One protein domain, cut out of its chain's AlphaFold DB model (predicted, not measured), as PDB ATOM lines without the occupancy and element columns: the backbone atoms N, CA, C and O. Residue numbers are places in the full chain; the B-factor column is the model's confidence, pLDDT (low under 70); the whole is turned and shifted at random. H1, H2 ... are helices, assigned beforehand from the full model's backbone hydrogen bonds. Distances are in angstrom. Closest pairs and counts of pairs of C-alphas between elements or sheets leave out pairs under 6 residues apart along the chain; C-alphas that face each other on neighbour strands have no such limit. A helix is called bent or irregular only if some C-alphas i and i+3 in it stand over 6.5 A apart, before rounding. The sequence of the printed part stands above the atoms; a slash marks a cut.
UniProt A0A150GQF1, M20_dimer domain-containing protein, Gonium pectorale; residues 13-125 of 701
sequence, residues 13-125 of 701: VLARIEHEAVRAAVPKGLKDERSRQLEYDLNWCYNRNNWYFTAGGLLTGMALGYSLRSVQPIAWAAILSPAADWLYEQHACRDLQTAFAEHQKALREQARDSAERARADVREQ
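Overview. This is residues 13 to 125 of the 701 residues of the protein "M20_dimer domain-containing protein" of Gonium pectorale (UniProt A0A150GQF1). What does the model look like? It is a long, thin rod of helices, in which the chain runs out along H1, H2a and H2b and folds back along H3 and H4. H2b and H3 make a hairpin at one end, and H1 packs on residues 114 to 123 of H4 at the other. What is it built of? The printed part has 113 residues, with four named helices in the order H1, H2, H3, H4 and no named strand: all helix. It is extended, with a radius of gyration of the C-alphas of 24.0 A and spans of 79 by 25 by 16 A.

Arrangement. Is the longest helix straight? H2, residues 33 to 67, was assigned as one helix by its hydrogen bonds but is bent, with C-alphas 48 and 51 7.1 A apart. Its arms H2a, residues 33 to 48, and H2b, residues 51 to 67, stand at a shallow tilt of 34.9 degrees, only just short of steep. What touches them? H2b and H3, residues 73 to 92, touch as a hairpin, opposite ways at a steep tilt of 40 degrees; their closest C-alphas, Gly 61 and Ala 77, are 3.8 A apart. With residues 35 to 42 alone, H2a touches residues 96 to 104 of H4, residues 94 to 125, at a shallow tilt of 21 degrees, opposite ways; the closest C-alphas, Leu 38 and Phe 100, are 5.8 A apart. Where is the remaining helix? H1, residues 13 to 25, touches H4 at a steep tilt of 40 degrees, opposite ways; the closest C-alphas, Val 22 and Ala 115, are 5.0 A apart. How complete are the backbones? Every O i to N i+4 pair is within hydrogen-bond range in H1, H2a, H2b and H4, and 13 of 16 in H3.

Along the chain. Where are the anchors? H1 begins at C-alpha 13, (132.999, 172.274, 176.866), and H4 ends at C-alpha 125, (121.142, 175.668, 182.226). How long are the helices? From first to last C-alpha H4 measures 46.6 A, H3 28.0 A, H2b 24.2 A, H2a 22.1 A and H1 18.6 A.

Size, cuts and confidence. How large is it? The two C-alphas farthest apart, those of Arg 69 and Gln 125, are 79.2 A apart. Are there cuts or low confidence? The printed part has no cut and no long link. pLDDT is under 70 in residues 13 to 15, 27 to 31 and 47 to 89.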
ATOM      1  N   VAL A  13     134.246 172.091 177.630       67.94
ATOM      2  CA  VAL A  13     132.999 172.274 176.866       67.94
ATOM      3  C   VAL A  13     132.179 173.417 177.461       67.94
ATOM      4  O   VAL A  13     131.795 174.341 176.748       67.94
ATOM      5  N   LEU A  14     131.995 173.413 178.783       69.00
ATOM      6  CA  LEU A  14     131.308 174.492 179.495       69.00
ATOM      7  C   LEU A  14     132.047 175.832 179.332       69.00
ATOM      8  O   LEU A  14     131.416 176.859 179.100       69.00
ATOM      9  N   ALA A  15     133.383 175.821 179.367       69.69
ATOM     10  CA  ALA A  15     134.191 177.019 179.144       69.69
ATOM     11  C   ALA A  15     133.986 177.629 177.742       69.69
ATOM     12  O   ALA A  15     133.957 178.853 177.602       69.69
ATOM     13  N   ARG A  16     133.807 176.795 176.706       70.38
ATOM     14  CA  ARG A  16     133.531 177.253 175.336       70.38
ATOM     15  C   ARG A  16     132.133 177.867 175.205       70.38
ATOM     16  O   ARG A  16     132.004 178.931 174.605       70.38
ATOM     17  N   ILE A  17     131.122 177.253 175.821       72.44
ATOM     18  CA  ILE A  17     129.737 177.757 175.818       72.44
ATOM     19  C   ILE A  17     129.639 179.079 176.602       72.44
ATOM     20  O   ILE A  17     129.057 180.046 176.116       72.44
ATOM     21  N   GLU A  18     130.282 179.170 177.773       71.25
ATOM     22  CA  GLU A  18     130.378 180.416 178.549       71.25
ATOM     23  C   GLU A  18     131.030 181.543 177.734       71.25
ATOM     24  O   GLU A  18     130.600 182.696 177.796       71.25
ATOM     25  N   HIS A  19     132.066 181.225 176.956       74.25
ATOM     26  CA  HIS A  19     132.755 182.200 176.117       74.25
ATOM     27  C   HIS A  19     131.866 182.725 174.977       74.25
ATOM     28  O   HIS A  19     131.841 183.931 174.725       74.25
ATOM     29  N   GLU A  20     131.107 181.853 174.311       72.00
ATOM     30  CA  GLU A  20     130.163 182.249 173.256       72.00
ATOM     31  C   GLU A  20     128.993 183.079 173.808       72.00
ATOM     32  O   GLU A  20     128.658 184.116 173.230       72.00
ATOM     33  N   ALA A  21     128.452 182.715 174.974       75.06
ATOM     34  CA  ALA A  21     127.393 183.476 175.638       75.06
ATOM     35  C   ALA A  21     127.852 184.878 176.070       75.06
ATOM     36  O   ALA A  21     127.155 185.866 175.836       75.06
ATOM     37  N   VAL A  22     129.063 185.006 176.627       76.31
ATOM     38  CA  VAL A  22     129.651 186.319 176.957       76.31
ATOM     39  C   VAL A  22     129.874 187.156 175.699       76.31
ATOM     40  O   VAL A  22     129.605 188.358 175.703       76.31
ATOM     41  N   ARG A  23     130.332 186.536 174.606       75.75
ATOM     42  CA  ARG A  23     130.539 187.217 173.320       75.75
ATOM     43  C   ARG A  23     129.227 187.722 172.711       75.75
ATOM     44  O   ARG A  23     129.249 188.747 172.035       75.75
ATOM     45  N   ALA A  24     128.115 187.028 172.945       71.38
ATOM     46  CA  ALA A  24     126.783 187.459 172.526       71.38
ATOM     47  C   ALA A  24     126.202 188.563 173.432       71.38
ATOM     48  O   ALA A  24     125.519 189.461 172.939       71.38
ATOM     49  N   ALA A  25     126.489 188.522 174.737       73.44
ATOM     50  CA  ALA A  25     125.940 189.451 175.729       73.44
ATOM     51  C   ALA A  25     126.697 190.789 175.842       73.44
ATOM     52  O   ALA A  25     126.134 191.774 176.325       73.44
ATOM     53  N   VAL A  26     127.966 190.847 175.421       75.94
ATOM     54  CA  VAL A  26     128.799 192.059 175.494       75.94
ATOM     55  C   VAL A  26     128.996 192.663 174.096       75.94
ATOM     56  O   VAL A  26     129.581 192.013 173.228       75.94
ATOM     57  N   PRO A  27     128.568 193.917 173.849       65.94
ATOM     58  CA  PRO A  27     128.717 194.548 172.541       65.94
ATOM     59  C   PRO A  27     130.192 194.710 172.134       65.94
ATOM     60  O   PRO A  27     131.064 195.033 172.947       65.94
ATOM     61  N   LYS A  28     130.478 194.506 170.838       53.75
ATOM     62  CA  LYS A  28     131.816 194.702 170.260       53.75
ATOM     63  C   LYS A  28     132.161 196.196 170.249       53.75
ATOM     64  O   LYS A  28     131.704 196.942 169.391       53.75
ATOM     65  N   GLY A  29     132.998 196.599 171.201       59.94
ATOM     66  CA  GLY A  29     133.435 197.981 171.389       59.94
ATOM     67  C   GLY A  29     132.567 198.705 172.417       59.94
ATOM     68  O   GLY A  29     131.368 198.873 172.233       59.94
ATOM     69  N   LEU A  30     133.187 199.162 173.508       65.56
ATOM     70  CA  LEU A  30     132.552 199.943 174.580       65.56
ATOM     71  C   LEU A  30     132.287 201.395 174.131       65.56
ATOM     72  O   LEU A  30     132.777 202.344 174.740       65.56
ATOM     73  N   LYS A  31     131.582 201.583 173.014       67.25
ATOM     74  CA  LYS A  31     131.262 202.903 172.456       67.25
ATOM     75  C   LYS A  31     129.773 202.995 172.140       67.25
ATOM     76  O   LYS A  31     129.343 202.643 171.040       67.25
ATOM     77  N   ASP A  32     129.007 203.487 173.108       79.19
ATOM     78  CA  ASP A  32     127.620 203.909 172.917       79.19
ATOM     79  C   ASP A  32     127.542 205.345 172.359       79.19
ATOM     80  O   ASP A  32     128.553 206.027 172.171       79.19
ATOM     81  N   GLU A  33     126.334 205.805 172.051       75.94
ATOM     82  CA  GLU A  33     126.097 207.122 171.450       75.94
ATOM     83  C   GLU A  33     126.563 208.276 172.350       75.94
ATOM     84  O   GLU A  33     127.193 209.220 171.875       75.94
ATOM     85  N   ARG A  34     126.380 208.145 173.670       80.00
ATOM     86  CA  ARG A  34     126.865 209.126 174.646       80.00
ATOM     87  C   ARG A  34     128.393 209.174 174.723       80.00
ATOM     88  O   ARG A  34     128.947 210.263 174.826       80.00
ATOM     89  N   SER A  35     129.083 208.036 174.612       78.25
ATOM     90  CA  SER A  35     130.550 208.004 174.515       78.25
ATOM     91  C   SER A  35     131.046 208.727 173.271       78.25
ATOM     92  O   SER A  35     132.016 209.469 173.358       78.25
ATOM     93  N   ARG A  36     130.380 208.534 172.124       78.12
ATOM     94  CA  ARG A  36     130.745 209.208 170.869       78.12
ATOM     95  C   ARG A  36     130.514 210.714 170.945       78.12
ATOM     96  O   ARG A  36     131.357 211.466 170.474       78.12
ATOM     97  N   GLN A  37     129.419 211.145 171.571       78.94
ATOM     98  CA  GLN A  37     129.143 212.565 171.777       78.94
ATOM     99  C   GLN A  37     130.175 213.209 172.710       78.94
ATOM    100  O   GLN A  37     130.729 214.246 172.374       78.94
ATOM    101  N   LEU A  38     130.500 212.570 173.838       83.06
ATOM    102  CA  LEU A  38     131.521 213.073 174.763       83.06
ATOM    103  C   LEU A  38     132.921 213.094 174.127       83.06
ATOM    104  O   LEU A  38     133.685 214.022 174.366       83.06
ATOM    105  N   GLU A  39     133.253 212.103 173.294       80.69
ATOM    106  CA  GLU A  39     134.494 212.070 172.506       80.69
ATOM    107  C   GLU A  39     134.535 213.216 171.479       80.69
ATOM    108  O   GLU A  39     135.558 213.888 171.340       80.69
ATOM    109  N   TYR A  40     133.414 213.491 170.806       82.19
ATOM    110  CA  TYR A  40     133.270 214.623 169.892       82.19
ATOM    111  C   TYR A  40     133.395 215.972 170.614       82.19
ATOM    112  O   TYR A  40     134.175 216.818 170.183       82.19
ATOM    113  N   ASP A  41     132.690 216.161 171.732       80.75
ATOM    114  CA  ASP A  41     132.714 217.397 172.523       80.75
ATOM    115  C   ASP A  41     134.107 217.658 173.106       80.75
ATOM    116  O   ASP A  41     134.570 218.801 173.142       80.75
ATOM    117  N   LEU A  42     134.809 216.598 173.514       80.88
ATOM    118  CA  LEU A  42     136.181 216.678 173.996       80.88
ATOM    119  C   LEU A  42     137.149 217.076 172.870       80.88
ATOM    120  O   LEU A  42     137.933 218.010 173.041       80.88
ATOM    121  N   ASN A  43     137.046 216.444 171.698       75.31
ATOM    122  CA  ASN A  43     137.836 216.814 170.519       75.31
ATOM    123  C   ASN A  43     137.539 218.244 170.055       75.31
ATOM    124  O   ASN A  43     138.444 218.987 169.675       75.31
ATOM    125  N   TRP A  44     136.280 218.665 170.120       78.50
ATOM    126  CA  TRP A  44     135.879 220.028 169.807       78.50
ATOM    127  C   TRP A  44     136.424 221.036 170.833       78.50
ATOM    128  O   TRP A  44     136.907 222.097 170.435       78.50
ATOM    129  N   CYS A  45     136.426 220.695 172.129       76.75
ATOM    130  CA  CYS A  45     137.022 221.505 173.199       76.75
ATOM    131  C   CYS A  45     138.523 221.729 172.968       76.75
ATOM    132  O   CYS A  45     138.992 222.867 173.059       76.75
ATOM    133  N   TYR A  46     139.256 220.676 172.587       72.88
ATOM    134  CA  TYR A  46     140.671 220.777 172.224       72.88
ATOM    135  C   TYR A  46     140.883 221.644 170.975       72.88
ATOM    136  O   TYR A  46     141.698 222.565 170.980       72.88
ATOM    137  N   ASN A  47     140.091 221.431 169.923       67.81
ATOM    138  CA  ASN A  47     140.261 222.146 168.656       67.81
ATOM    139  C   ASN A  47     139.896 223.638 168.736       67.81
ATOM    140  O   ASN A  47     140.542 224.470 168.099       67.81
ATOM    141  N   ARG A  48     138.880 224.011 169.525       64.88
ATOM    142  CA  ARG A  48     138.405 225.401 169.627       64.88
ATOM    143  C   ARG A  48     139.360 226.317 170.393       64.88
ATOM    144  O   ARG A  48     139.384 227.513 170.109       64.88
ATOM    145  N   ASN A  49     140.123 225.790 171.347       58.59
ATOM    146  CA  ASN A  49     140.925 226.609 172.265       58.59
ATOM    147  C   ASN A  49     142.413 226.694 171.892       58.59
ATOM    148  O   ASN A  49     143.114 227.569 172.395       58.59
ATOM    149  N   ASN A  50     142.870 225.857 170.957       57.81
ATOM    150  CA  ASN A  50     144.275 225.757 170.552       57.81
ATOM    151  C   ASN A  50     144.822 227.060 169.915       57.81
ATOM    152  O   ASN A  50     145.981 227.431 170.083       57.81
ATOM    153  N   TRP A  51     143.976 227.828 169.215       56.75
ATOM    154  CA  TRP A  51     144.424 228.996 168.442       56.75
ATOM    155  C   TRP A  51     144.693 230.262 169.275       56.75
ATOM    156  O   TRP A  51     145.599 231.028 168.940       56.75
ATOM    157  N   TYR A  52     143.947 230.491 170.364       53.97
ATOM    158  CA  TYR A  52     144.103 231.691 171.200       53.97
ATOM    159  C   TYR A  52     145.442 231.705 171.951       53.97
ATOM    160  O   TYR A  52     146.056 232.762 172.113       53.97
ATOM    161  N   PHE A  53     145.920 230.534 172.372       56.34
ATOM    162  CA  PHE A  53     147.134 230.402 173.174       56.34
ATOM    163  C   PHE A  53     148.372 230.058 172.354       56.34
ATOM    164  O   PHE A  53     149.442 230.519 172.732       56.34
ATOM    165  N   THR A  54     148.240 229.465 171.163       58.41
ATOM    166  CA  THR A  54     149.343 229.438 170.183       58.41
ATOM    167  C   THR A  54     149.833 230.862 169.879       58.41
ATOM    168  O   THR A  54     151.032 231.140 169.889       58.41
ATOM    169  N   ALA A  55     148.907 231.813 169.687       61.66
ATOM    170  CA  ALA A  55     149.246 233.224 169.497       61.66
ATOM    171  C   ALA A  55     149.834 233.862 170.771       61.66
ATOM    172  O   ALA A  55     150.830 234.583 170.698       61.66
ATOM    173  N   GLY A  56     149.267 233.570 171.947       58.75
ATOM    174  CA  GLY A  56     149.773 234.059 173.234       58.75
ATOM    175  C   GLY A  56     151.165 233.523 173.595       58.75
ATOM    176  O   GLY A  56     152.026 234.289 174.018       58.75
ATOM    177  N   GLY A  57     151.426 232.235 173.375       59.72
ATOM    178  CA  GLY A  57     152.708 231.560 173.578       59.72
ATOM    179  C   GLY A  57     153.767 232.018 172.580       59.72
ATOM    180  O   GLY A  57     154.911 232.238 172.975       59.72
ATOM    181  N   LEU A  58     153.380 232.282 171.324       61.94
ATOM    182  CA  LEU A  58     154.241 232.938 170.336       61.94
ATOM    183  C   LEU A  58     154.629 234.352 170.780       61.94
ATOM    184  O   LEU A  58     155.815 234.665 170.827       61.94
ATOM    185  N   LEU A  59     153.661 235.189 171.161       67.56
ATOM    186  CA  LEU A  59     153.919 236.568 171.591       67.56
ATOM    187  C   LEU A  59     154.773 236.621 172.865       67.56
ATOM    188  O   LEU A  59     155.747 237.371 172.931       67.56
ATOM    189  N   THR A  60     154.453 235.787 173.854       62.59
ATOM    190  CA  THR A  60     155.160 235.757 175.141       62.59
ATOM    191  C   THR A  60     156.543 235.124 174.996       62.59
ATOM    192  O   THR A  60     157.516 235.651 175.527       62.59
ATOM    193  N   GLY A  61     156.668 234.038 174.231       63.19
ATOM    194  CA  GLY A  61     157.937 233.354 173.985       63.19
ATOM    195  C   GLY A  61     158.898 234.156 173.107       63.19
ATOM    196  O   GLY A  61     160.095 234.183 173.397       63.19
ATOM    197  N   MET A  62     158.394 234.891 172.105       67.06
ATOM    198  CA  MET A  62     159.202 235.853 171.347       67.06
ATOM    199  C   MET A  62     159.651 237.019 172.232       67.06
ATOM    200  O   MET A  62     160.828 237.372 172.206       67.06
ATOM    201  N   ALA A  63     158.758 237.581 173.057       67.44
ATOM    202  CA  ALA A  63     159.101 238.659 173.987       67.44
ATOM    203  C   ALA A  63     160.140 238.217 175.036       67.44
ATOM    204  O   ALA A  63     161.071 238.967 175.344       67.44
ATOM    205  N   LEU A  64     160.032 236.986 175.544       62.56
ATOM    206  CA  LEU A  64     160.972 236.406 176.502       62.56
ATOM    207  C   LEU A  64     162.325 236.099 175.847       62.56
ATOM    208  O   LEU A  64     163.368 236.457 176.388       62.56
ATOM    209  N   GLY A  65     162.319 235.511 174.647       65.00
ATOM    210  CA  GLY A  65     163.527 235.258 173.862       65.00
ATOM    211  C   GLY A  65     164.281 236.542 173.502       65.00
ATOM    212  O   GLY A  65     165.509 236.575 173.591       65.00
ATOM    213  N   TYR A  66     163.547 237.613 173.180       67.06
ATOM    214  CA  TYR A  66     164.099 238.947 172.929       67.06
ATOM    215  C   TYR A  66     164.686 239.570 174.206       67.06
ATOM    216  O   TYR A  66     165.796 240.101 174.195       67.06
ATOM    217  N   SER A  67     163.980 239.443 175.335       66.88
ATOM    218  CA  SER A  67     164.413 239.972 176.636       66.88
ATOM    219  C   SER A  67     165.638 239.247 177.203       66.88
ATOM    220  O   SER A  67     166.474 239.865 177.859       66.88
ATOM    221  N   LEU A  68     165.788 237.952 176.912       68.31
ATOM    222  CA  LEU A  68     166.924 237.129 177.342       68.31
ATOM    223  C   LEU A  68     168.151 237.235 176.416       68.31
ATOM    224  O   LEU A  68     169.140 236.544 176.655       68.31
ATOM    225  N   ARG A  69     168.111 238.072 175.363       64.81
ATOM    226  CA  ARG A  69     169.168 238.194 174.331       64.81
ATOM    227  C   ARG A  69     169.625 236.838 173.763       64.81
ATOM    228  O   ARG A  69     170.788 236.657 173.409       64.81
ATOM    229  N   SER A  70     168.705 235.880 173.682       54.38
ATOM    230  CA  SER A  70     168.932 234.585 173.041       54.38
ATOM    231  C   SER A  70     168.978 234.771 171.522       54.38
ATOM    232  O   SER A  70     168.151 235.489 170.964       54.38
ATOM    233  N   VAL A  71     169.894 234.089 170.826       52.09
ATOM    234  CA  VAL A  71     170.025 234.155 169.353       52.09
ATOM    235  C   VAL A  71     168.851 233.463 168.625       52.09
ATOM    236  O   VAL A  71     168.811 233.424 167.399       52.09
ATOM    237  N   GLN A  72     167.890 232.889 169.358       61.06
ATOM    238  CA  GLN A  72     166.788 232.089 168.808       61.06
ATOM    239  C   GLN A  72     165.462 232.356 169.567       61.06
ATOM    240  O   GLN A  72     164.976 231.488 170.296       61.06
ATOM    241  N   PRO A  73     164.842 233.544 169.433       56.22
ATOM    242  CA  PRO A  73     163.556 233.859 170.075       56.22
ATOM    243  C   PRO A  73     162.402 232.947 169.617       56.22
ATOM    244  O   PRO A  73     161.466 232.700 170.373       56.22
ATOM    245  N   ILE A  74     162.507 232.373 168.415       62.16
ATOM    246  CA  ILE A  74     161.547 231.408 167.863       62.16
ATOM    247  C   ILE A  74     161.608 230.062 168.608       62.16
ATOM    248  O   ILE A  74     160.573 229.439 168.825       62.16
ATOM    249  N   ALA A  75     162.787 229.636 169.074       61.44
ATOM    250  CA  ALA A  75     162.937 228.386 169.824       61.44
ATOM    251  C   ALA A  75     162.273 228.460 171.211       61.44
ATOM    252  O   ALA A  75     161.631 227.507 171.642       61.44
ATOM    253  N   TRP A  76     162.352 229.611 171.888       64.94
ATOM    254  CA  TRP A  76     161.653 229.828 173.163       64.94
ATOM    255  C   TRP A  76     160.132 229.845 172.999       64.94
ATOM    256  O   TRP A  76     159.423 229.250 173.810       64.94
ATOM    257  N   ALA A  77     159.634 230.461 171.924       63.09
ATOM    258  CA  ALA A  77     158.224 230.394 171.555       63.09
ATOM    259  C   ALA A  77     157.760 228.959 171.248       63.09
ATOM    260  O   ALA A  77     156.692 228.552 171.703       63.09
ATOM    261  N   ALA A  78     158.591 228.166 170.564       60.53
ATOM    262  CA  ALA A  78     158.306 226.765 170.262       60.53
ATOM    263  C   ALA A  78     158.279 225.855 171.507       60.53
ATOM    264  O   ALA A  78     157.591 224.840 171.493       60.53
ATOM    265  N   ILE A  79     158.993 226.208 172.584       66.69
ATOM    266  CA  ILE A  79     159.031 225.431 173.838       66.69
ATOM    267  C   ILE A  79     157.890 225.819 174.789       66.69
ATOM    268  O   ILE A  79     157.298 224.953 175.430       66.69
ATOM    269  N   LEU A  80     157.584 227.114 174.910       63.69
ATOM    270  CA  LEU A  80     156.633 227.605 175.913       63.69
ATOM    271  C   LEU A  80     155.172 227.506 175.465       63.69
ATOM    272  O   LEU A  80     154.306 227.322 176.317       63.69
ATOM    273  N   SER A  81     154.897 227.581 174.157       65.44
ATOM    274  CA  SER A  81     153.526 227.455 173.645       65.44
ATOM    275  C   SER A  81     152.914 226.080 173.953       65.44
ATOM    276  O   SER A  81     151.877 226.053 174.610       65.44
ATOM    277  N   PRO A  82     153.568 224.939 173.642       60.78
ATOM    278  CA  PRO A  82     152.981 223.622 173.900       60.78
ATOM    279  C   PRO A  82     152.775 223.328 175.390       60.78
ATOM    280  O   PRO A  82     151.836 222.632 175.761       60.78
ATOM    281  N   ALA A  83     153.643 223.855 176.263       65.12
ATOM    282  CA  ALA A  83     153.510 223.685 177.707       65.12
ATOM    283  C   ALA A  83     152.311 224.465 178.271       65.12
ATOM    284  O   ALA A  83     151.613 223.963 179.151       65.12
ATOM    285  N   ALA A  84     152.066 225.674 177.756       64.19
ATOM    286  CA  ALA A  84     150.914 226.491 178.125       64.19
ATOM    287  C   ALA A  84     149.601 225.897 177.590       64.19
ATOM    288  O   ALA A  84     148.632 225.809 178.347       64.19
ATOM    289  N   ASP A  85     149.603 225.428 176.338       61.28
ATOM    290  CA  ASP A  85     148.461 224.753 175.715       61.28
ATOM    291  C   ASP A  85     148.104 223.476 176.491       61.28
ATOM    292  O   ASP A  85     146.964 223.313 176.921       61.28
ATOM    293  N   TRP A  86     149.094 222.635 176.817       66.38
ATOM    294  CA  TRP A  86     148.885 221.422 177.614       66.38
ATOM    295  C   TRP A  86     148.330 221.713 179.019       66.38
ATOM    296  O   TRP A  86     147.357 221.092 179.446       66.38
ATOM    297  N   LEU A  87     148.901 222.678 179.754       65.56
ATOM    298  CA  LEU A  87     148.422 223.056 181.094       65.56
ATOM    299  C   LEU A  87     146.967 223.548 181.078       65.56
ATOM    300  O   LEU A  87     146.205 223.265 182.011       65.56
ATOM    301  N   TYR A  88     146.591 224.267 180.021       64.44
ATOM    302  CA  TYR A  88     145.246 224.787 179.836       64.44
ATOM    303  C   TYR A  88     144.262 223.701 179.395       64.44
ATOM    304  O   TYR A  88     143.175 223.628 179.961       64.44
ATOM    305  N   GLU A  89     144.636 222.803 178.481       65.88
ATOM    306  CA  GLU A  89     143.819 221.643 178.091       65.88
ATOM    307  C   GLU A  89     143.436 220.779 179.305       65.88
ATOM    308  O   GLU A  89     142.284 220.364 179.438       65.88
ATOM    309  N   GLN A  90     144.367 220.594 180.250       70.00
ATOM    310  CA  GLN A  90     144.141 219.884 181.519       70.00
ATOM    311  C   GLN A  90     143.200 220.620 182.501       70.00
ATOM    312  O   GLN A  90     142.751 220.039 183.496       70.00
ATOM    313  N   HIS A  91     142.926 221.907 182.279       73.31
ATOM    314  CA  HIS A  91     142.046 222.721 183.127       73.31
ATOM    315  C   HIS A  91     140.707 223.037 182.453       73.31
ATOM    316  O   HIS A  91     139.666 222.852 183.075       73.31
ATOM    317  N   ALA A  92     140.716 223.478 181.196       73.12
ATOM    318  CA  ALA A  92     139.538 223.950 180.474       73.12
ATOM    319  C   ALA A  92     138.619 222.818 180.001       73.12
ATOM    320  O   ALA A  92     137.404 222.992 179.986       73.12
ATOM    321  N   CYS A  93     139.176 221.652 179.657       81.25
ATOM    322  CA  CYS A  93     138.389 220.490 179.234       81.25
ATOM    323  C   CYS A  93     138.231 219.446 180.358       81.25
ATOM    324  O   CYS A  93     137.746 218.344 180.104       81.25
ATOM    325  N   ARG A  94     138.608 219.778 181.605       82.44
ATOM    326  CA  ARG A  94     138.603 218.850 182.753       82.44
ATOM    327  C   ARG A  94     137.234 218.223 183.006       82.44
ATOM    328  O   ARG A  94     137.153 217.022 183.259       82.44
ATOM    329  N   ASP A  95     136.164 219.006 182.911       85.31
ATOM    330  CA  ASP A  95     134.807 218.517 183.173       85.31
ATOM    331  C   ASP A  95     134.360 217.508 182.103       85.31
ATOM    332  O   ASP A  95     133.789 216.469 182.431       85.31
ATOM    333  N   LEU A  96     134.709 217.746 180.832       84.75
ATOM    334  CA  LEU A  96     134.446 216.818 179.724       84.75
ATOM    335  C   LEU A  96     135.310 215.554 179.811       84.75
ATOM    336  O   LEU A  96     134.810 214.455 179.578       84.75
ATOM    337  N   GLN A  97     136.584 215.685 180.195       82.19
ATOM    338  CA  GLN A  97     137.468 214.543 180.454       82.19
ATOM    339  C   GLN A  97     136.919 213.663 181.582       82.19
ATOM    340  O   GLN A  97     136.886 212.439 181.456       82.19
ATOM    341  N   THR A  98     136.455 214.292 182.666       88.50
ATOM    342  CA  THR A  98     135.866 213.601 183.819       88.50
ATOM    343  C   THR A  98     134.576 212.897 183.411       88.50
ATOM    344  O   THR A  98     134.445 211.697 183.636       88.50
ATOM    345  N   ALA A  99     133.677 213.590 182.705       86.50
ATOM    346  CA  ALA A  99     132.431 213.014 182.207       86.50
ATOM    347  C   ALA A  99     132.665 211.831 181.250       86.50
ATOM    348  O   ALA A  99     131.979 210.811 181.342       86.50
ATOM    349  N   PHE A 100     133.649 211.929 180.350       86.81
ATOM    350  CA  PHE A 100     134.023 210.834 179.454       86.81
ATOM    351  C   PHE A 100     134.594 209.635 180.222       86.81
ATOM    352  O   PHE A 100     134.202 208.493 179.969       86.81
ATOM    353  N   ALA A 101     135.481 209.879 181.190       83.38
ATOM    354  CA  ALA A 101     136.087 208.833 182.009       83.38
ATOM    355  C   ALA A 101     135.057 208.105 182.889       83.38
ATOM    356  O   ALA A 101     135.069 206.873 182.954       83.38
ATOM    357  N   GLU A 102     134.145 208.840 183.528       89.12
ATOM    358  CA  GLU A 102     133.056 208.277 184.332       89.12
ATOM    359  C   GLU A 102     132.098 207.441 183.479       89.12
ATOM    360  O   GLU A 102     131.743 206.323 183.857       89.12
ATOM    361  N   HIS A 103     131.740 207.928 182.289       85.94
ATOM    362  CA  HIS A 103     130.848 207.204 181.383       85.94
ATOM    363  C   HIS A 103     131.495 205.923 180.833       85.94
ATOM    364  O   HIS A 103     130.880 204.857 180.822       85.94
ATOM    365  N   GLN A 104     132.778 205.977 180.463       81.12
ATOM    366  CA  GLN A 104     133.541 204.793 180.054       81.12
ATOM    367  C   GLN A 104     133.705 203.775 181.190       81.12
ATOM    368  O   GLN A 104     133.701 202.567 180.945       81.12
ATOM    369  N   LYS A 105     133.831 204.242 182.436       84.88
ATOM    370  CA  LYS A 105     133.843 203.373 183.616       84.88
ATOM    371  C   LYS A 105     132.492 202.672 183.798       84.88
ATOM    372  O   LYS A 105     132.480 201.449 183.919       84.88
ATOM    373  N   ALA A 106     131.383 203.406 183.712       84.56
ATOM    374  CA  ALA A 106     130.035 202.844 183.815       84.56
ATOM    375  C   ALA A 106     129.752 201.793 182.726       84.56
ATOM    376  O   ALA A 106     129.215 200.727 183.015       84.56
ATOM    377  N   LEU A 107     130.185 202.032 181.483       81.19
ATOM    378  CA  LEU A 107     130.047 201.054 180.397       81.19
ATOM    379  C   LEU A 107     130.849 199.772 180.638       81.19
ATOM    380  O   LEU A 107     130.393 198.682 180.297       81.19
ATOM    381  N   ARG A 108     132.048 199.883 181.224       80.56
ATOM    382  CA  ARG A 108     132.865 198.714 181.590       80.56
ATOM    383  C   ARG A 108     132.217 197.902 182.703       80.56
ATOM    384  O   ARG A 108     132.259 196.678 182.636       80.56
ATOM    385  N   GLU A 109     131.624 198.569 183.688       84.69
ATOM    386  CA  GLU A 109     130.869 197.925 184.769       84.69
ATOM    387  C   GLU A 109     129.618 197.227 184.216       84.69
ATOM    388  O   GLU A 109     129.443 196.032 184.425       84.69
ATOM    389  N   GLN A 110     128.836 197.896 183.368       82.25
ATOM    390  CA  GLN A 110     127.666 197.291 182.726       82.25
ATOM    391  C   GLN A 110     128.031 196.084 181.843       82.25
ATOM    392  O   GLN A 110     127.329 195.071 181.839       82.25
ATOM    393  N   ALA A 111     129.131 196.167 181.089       79.50
ATOM    394  CA  ALA A 111     129.627 195.050 180.290       79.50
ATOM    395  C   ALA A 111     130.083 193.874 181.165       79.50
ATOM    396  O   ALA A 111     129.857 192.718 180.803       79.50
ATOM    397  N   ARG A 112     130.689 194.162 182.323       80.94
ATOM    398  CA  ARG A 112     131.075 193.152 183.309       80.94
ATOM    399  C   ARG A 112     129.854 192.440 183.882       80.94
ATOM    400  O   ARG A 112     129.815 191.216 183.847       80.94
ATOM    401  N   ASP A 113     128.841 193.185 184.313       83.56
ATOM    402  CA  ASP A 113     127.612 192.624 184.884       83.56
ATOM    403  C   ASP A 113     126.836 191.784 183.862       83.56
ATOM    404  O   ASP A 113     126.237 190.760 184.191       83.56
ATOM    405  N   SER A 114     126.835 192.194 182.592       78.69
ATOM    406  CA  SER A 114     126.242 191.409 181.502       78.69
ATOM    407  C   SER A 114     127.032 190.129 181.216       78.69
ATOM    408  O   SER A 114     126.426 189.081 181.009       78.69
ATOM    409  N   ALA A 115     128.367 190.179 181.262       78.75
ATOM    410  CA  ALA A 115     129.205 188.990 181.122       78.75
ATOM    411  C   ALA A 115     129.017 188.008 182.292       78.75
ATOM    412  O   ALA A 115     128.925 186.802 182.075       78.75
ATOM    413  N   GLU A 116     128.941 188.509 183.526       82.44
ATOM    414  CA  GLU A 116     128.733 187.684 184.720       82.44
ATOM    415  C   GLU A 116     127.343 187.028 184.717       82.44
ATOM    416  O   GLU A 116     127.245 185.826 184.965       82.44
ATOM    417  N   ARG A 117     126.289 187.761 184.329       80.62
ATOM    418  CA  ARG A 117     124.938 187.197 184.154       80.62
ATOM    419  C   ARG A 117     124.878 186.133 183.060       80.62
ATOM    420  O   ARG A 117     124.300 185.079 183.291       80.62
ATOM    421  N   ALA A 118     125.514 186.369 181.913       76.88
ATOM    422  CA  ALA A 118     125.562 185.391 180.826       76.88
ATOM    423  C   ALA A 118     126.271 184.092 181.248       76.88
ATOM    424  O   ALA A 118     125.809 183.000 180.933       76.88
ATOM    425  N   ARG A 119     127.367 184.192 182.014       81.19
ATOM    426  CA  ARG A 119     128.045 183.012 182.579       81.19
ATOM    427  C   ARG A 119     127.167 182.273 183.591       81.19
ATOM    428  O   ARG A 119     127.182 181.047 183.609       81.19
ATOM    429  N   ALA A 120     126.439 182.997 184.440       79.12
ATOM    430  CA  ALA A 120     125.560 182.397 185.442       79.12
ATOM    431  C   ALA A 120     124.399 181.621 184.799       79.12
ATOM    432  O   ALA A 120     124.174 180.474 185.172       79.12
ATOM    433  N   ASP A 121     123.748 182.203 183.790       77.94
ATOM    434  CA  ASP A 121     122.639 181.578 183.055       77.94
ATOM    435  C   ASP A 121     123.090 180.297 182.328       77.94
ATOM    436  O   ASP A 121     122.476 179.240 182.464       77.94
ATOM    437  N   VAL A 122     124.252 180.336 181.661       79.19
ATOM    438  CA  VAL A 122     124.850 179.139 181.041       79.19
ATOM    439  C   VAL A 122     125.140 178.051 182.073       79.19
ATOM    440  O   VAL A 122     124.868 176.880 181.818       79.19
ATOM    441  N   ARG A 123     125.689 178.402 183.242       80.50
ATOM    442  CA  ARG A 123     125.986 177.422 184.301       80.50
ATOM    443  C   ARG A 123     124.726 176.802 184.885       80.50
ATOM    444  O   ARG A 123     124.721 175.603 185.144       80.50
ATOM    445  N   GLU A 124     123.679 177.595 185.082       77.44
ATOM    446  CA  GLU A 124     122.385 177.122 185.569       77.44
ATOM    447  C   GLU A 124     121.764 176.142 184.566       77.44
ATOM    448  O   GLU A 124     121.489 174.994 184.920       77.44
ATOM    449  N   GLN A 125     121.675 176.525 183.291       73.25
ATOM    450  CA  GLN A 125     121.142 175.668 182.226       73.25
ATOM    451  C   GLN A 125     121.977 174.395 182.029       73.25
ATOM    452  O   GLN A 125     121.428 173.301 181.894       73.25
TER     453      GLN A 125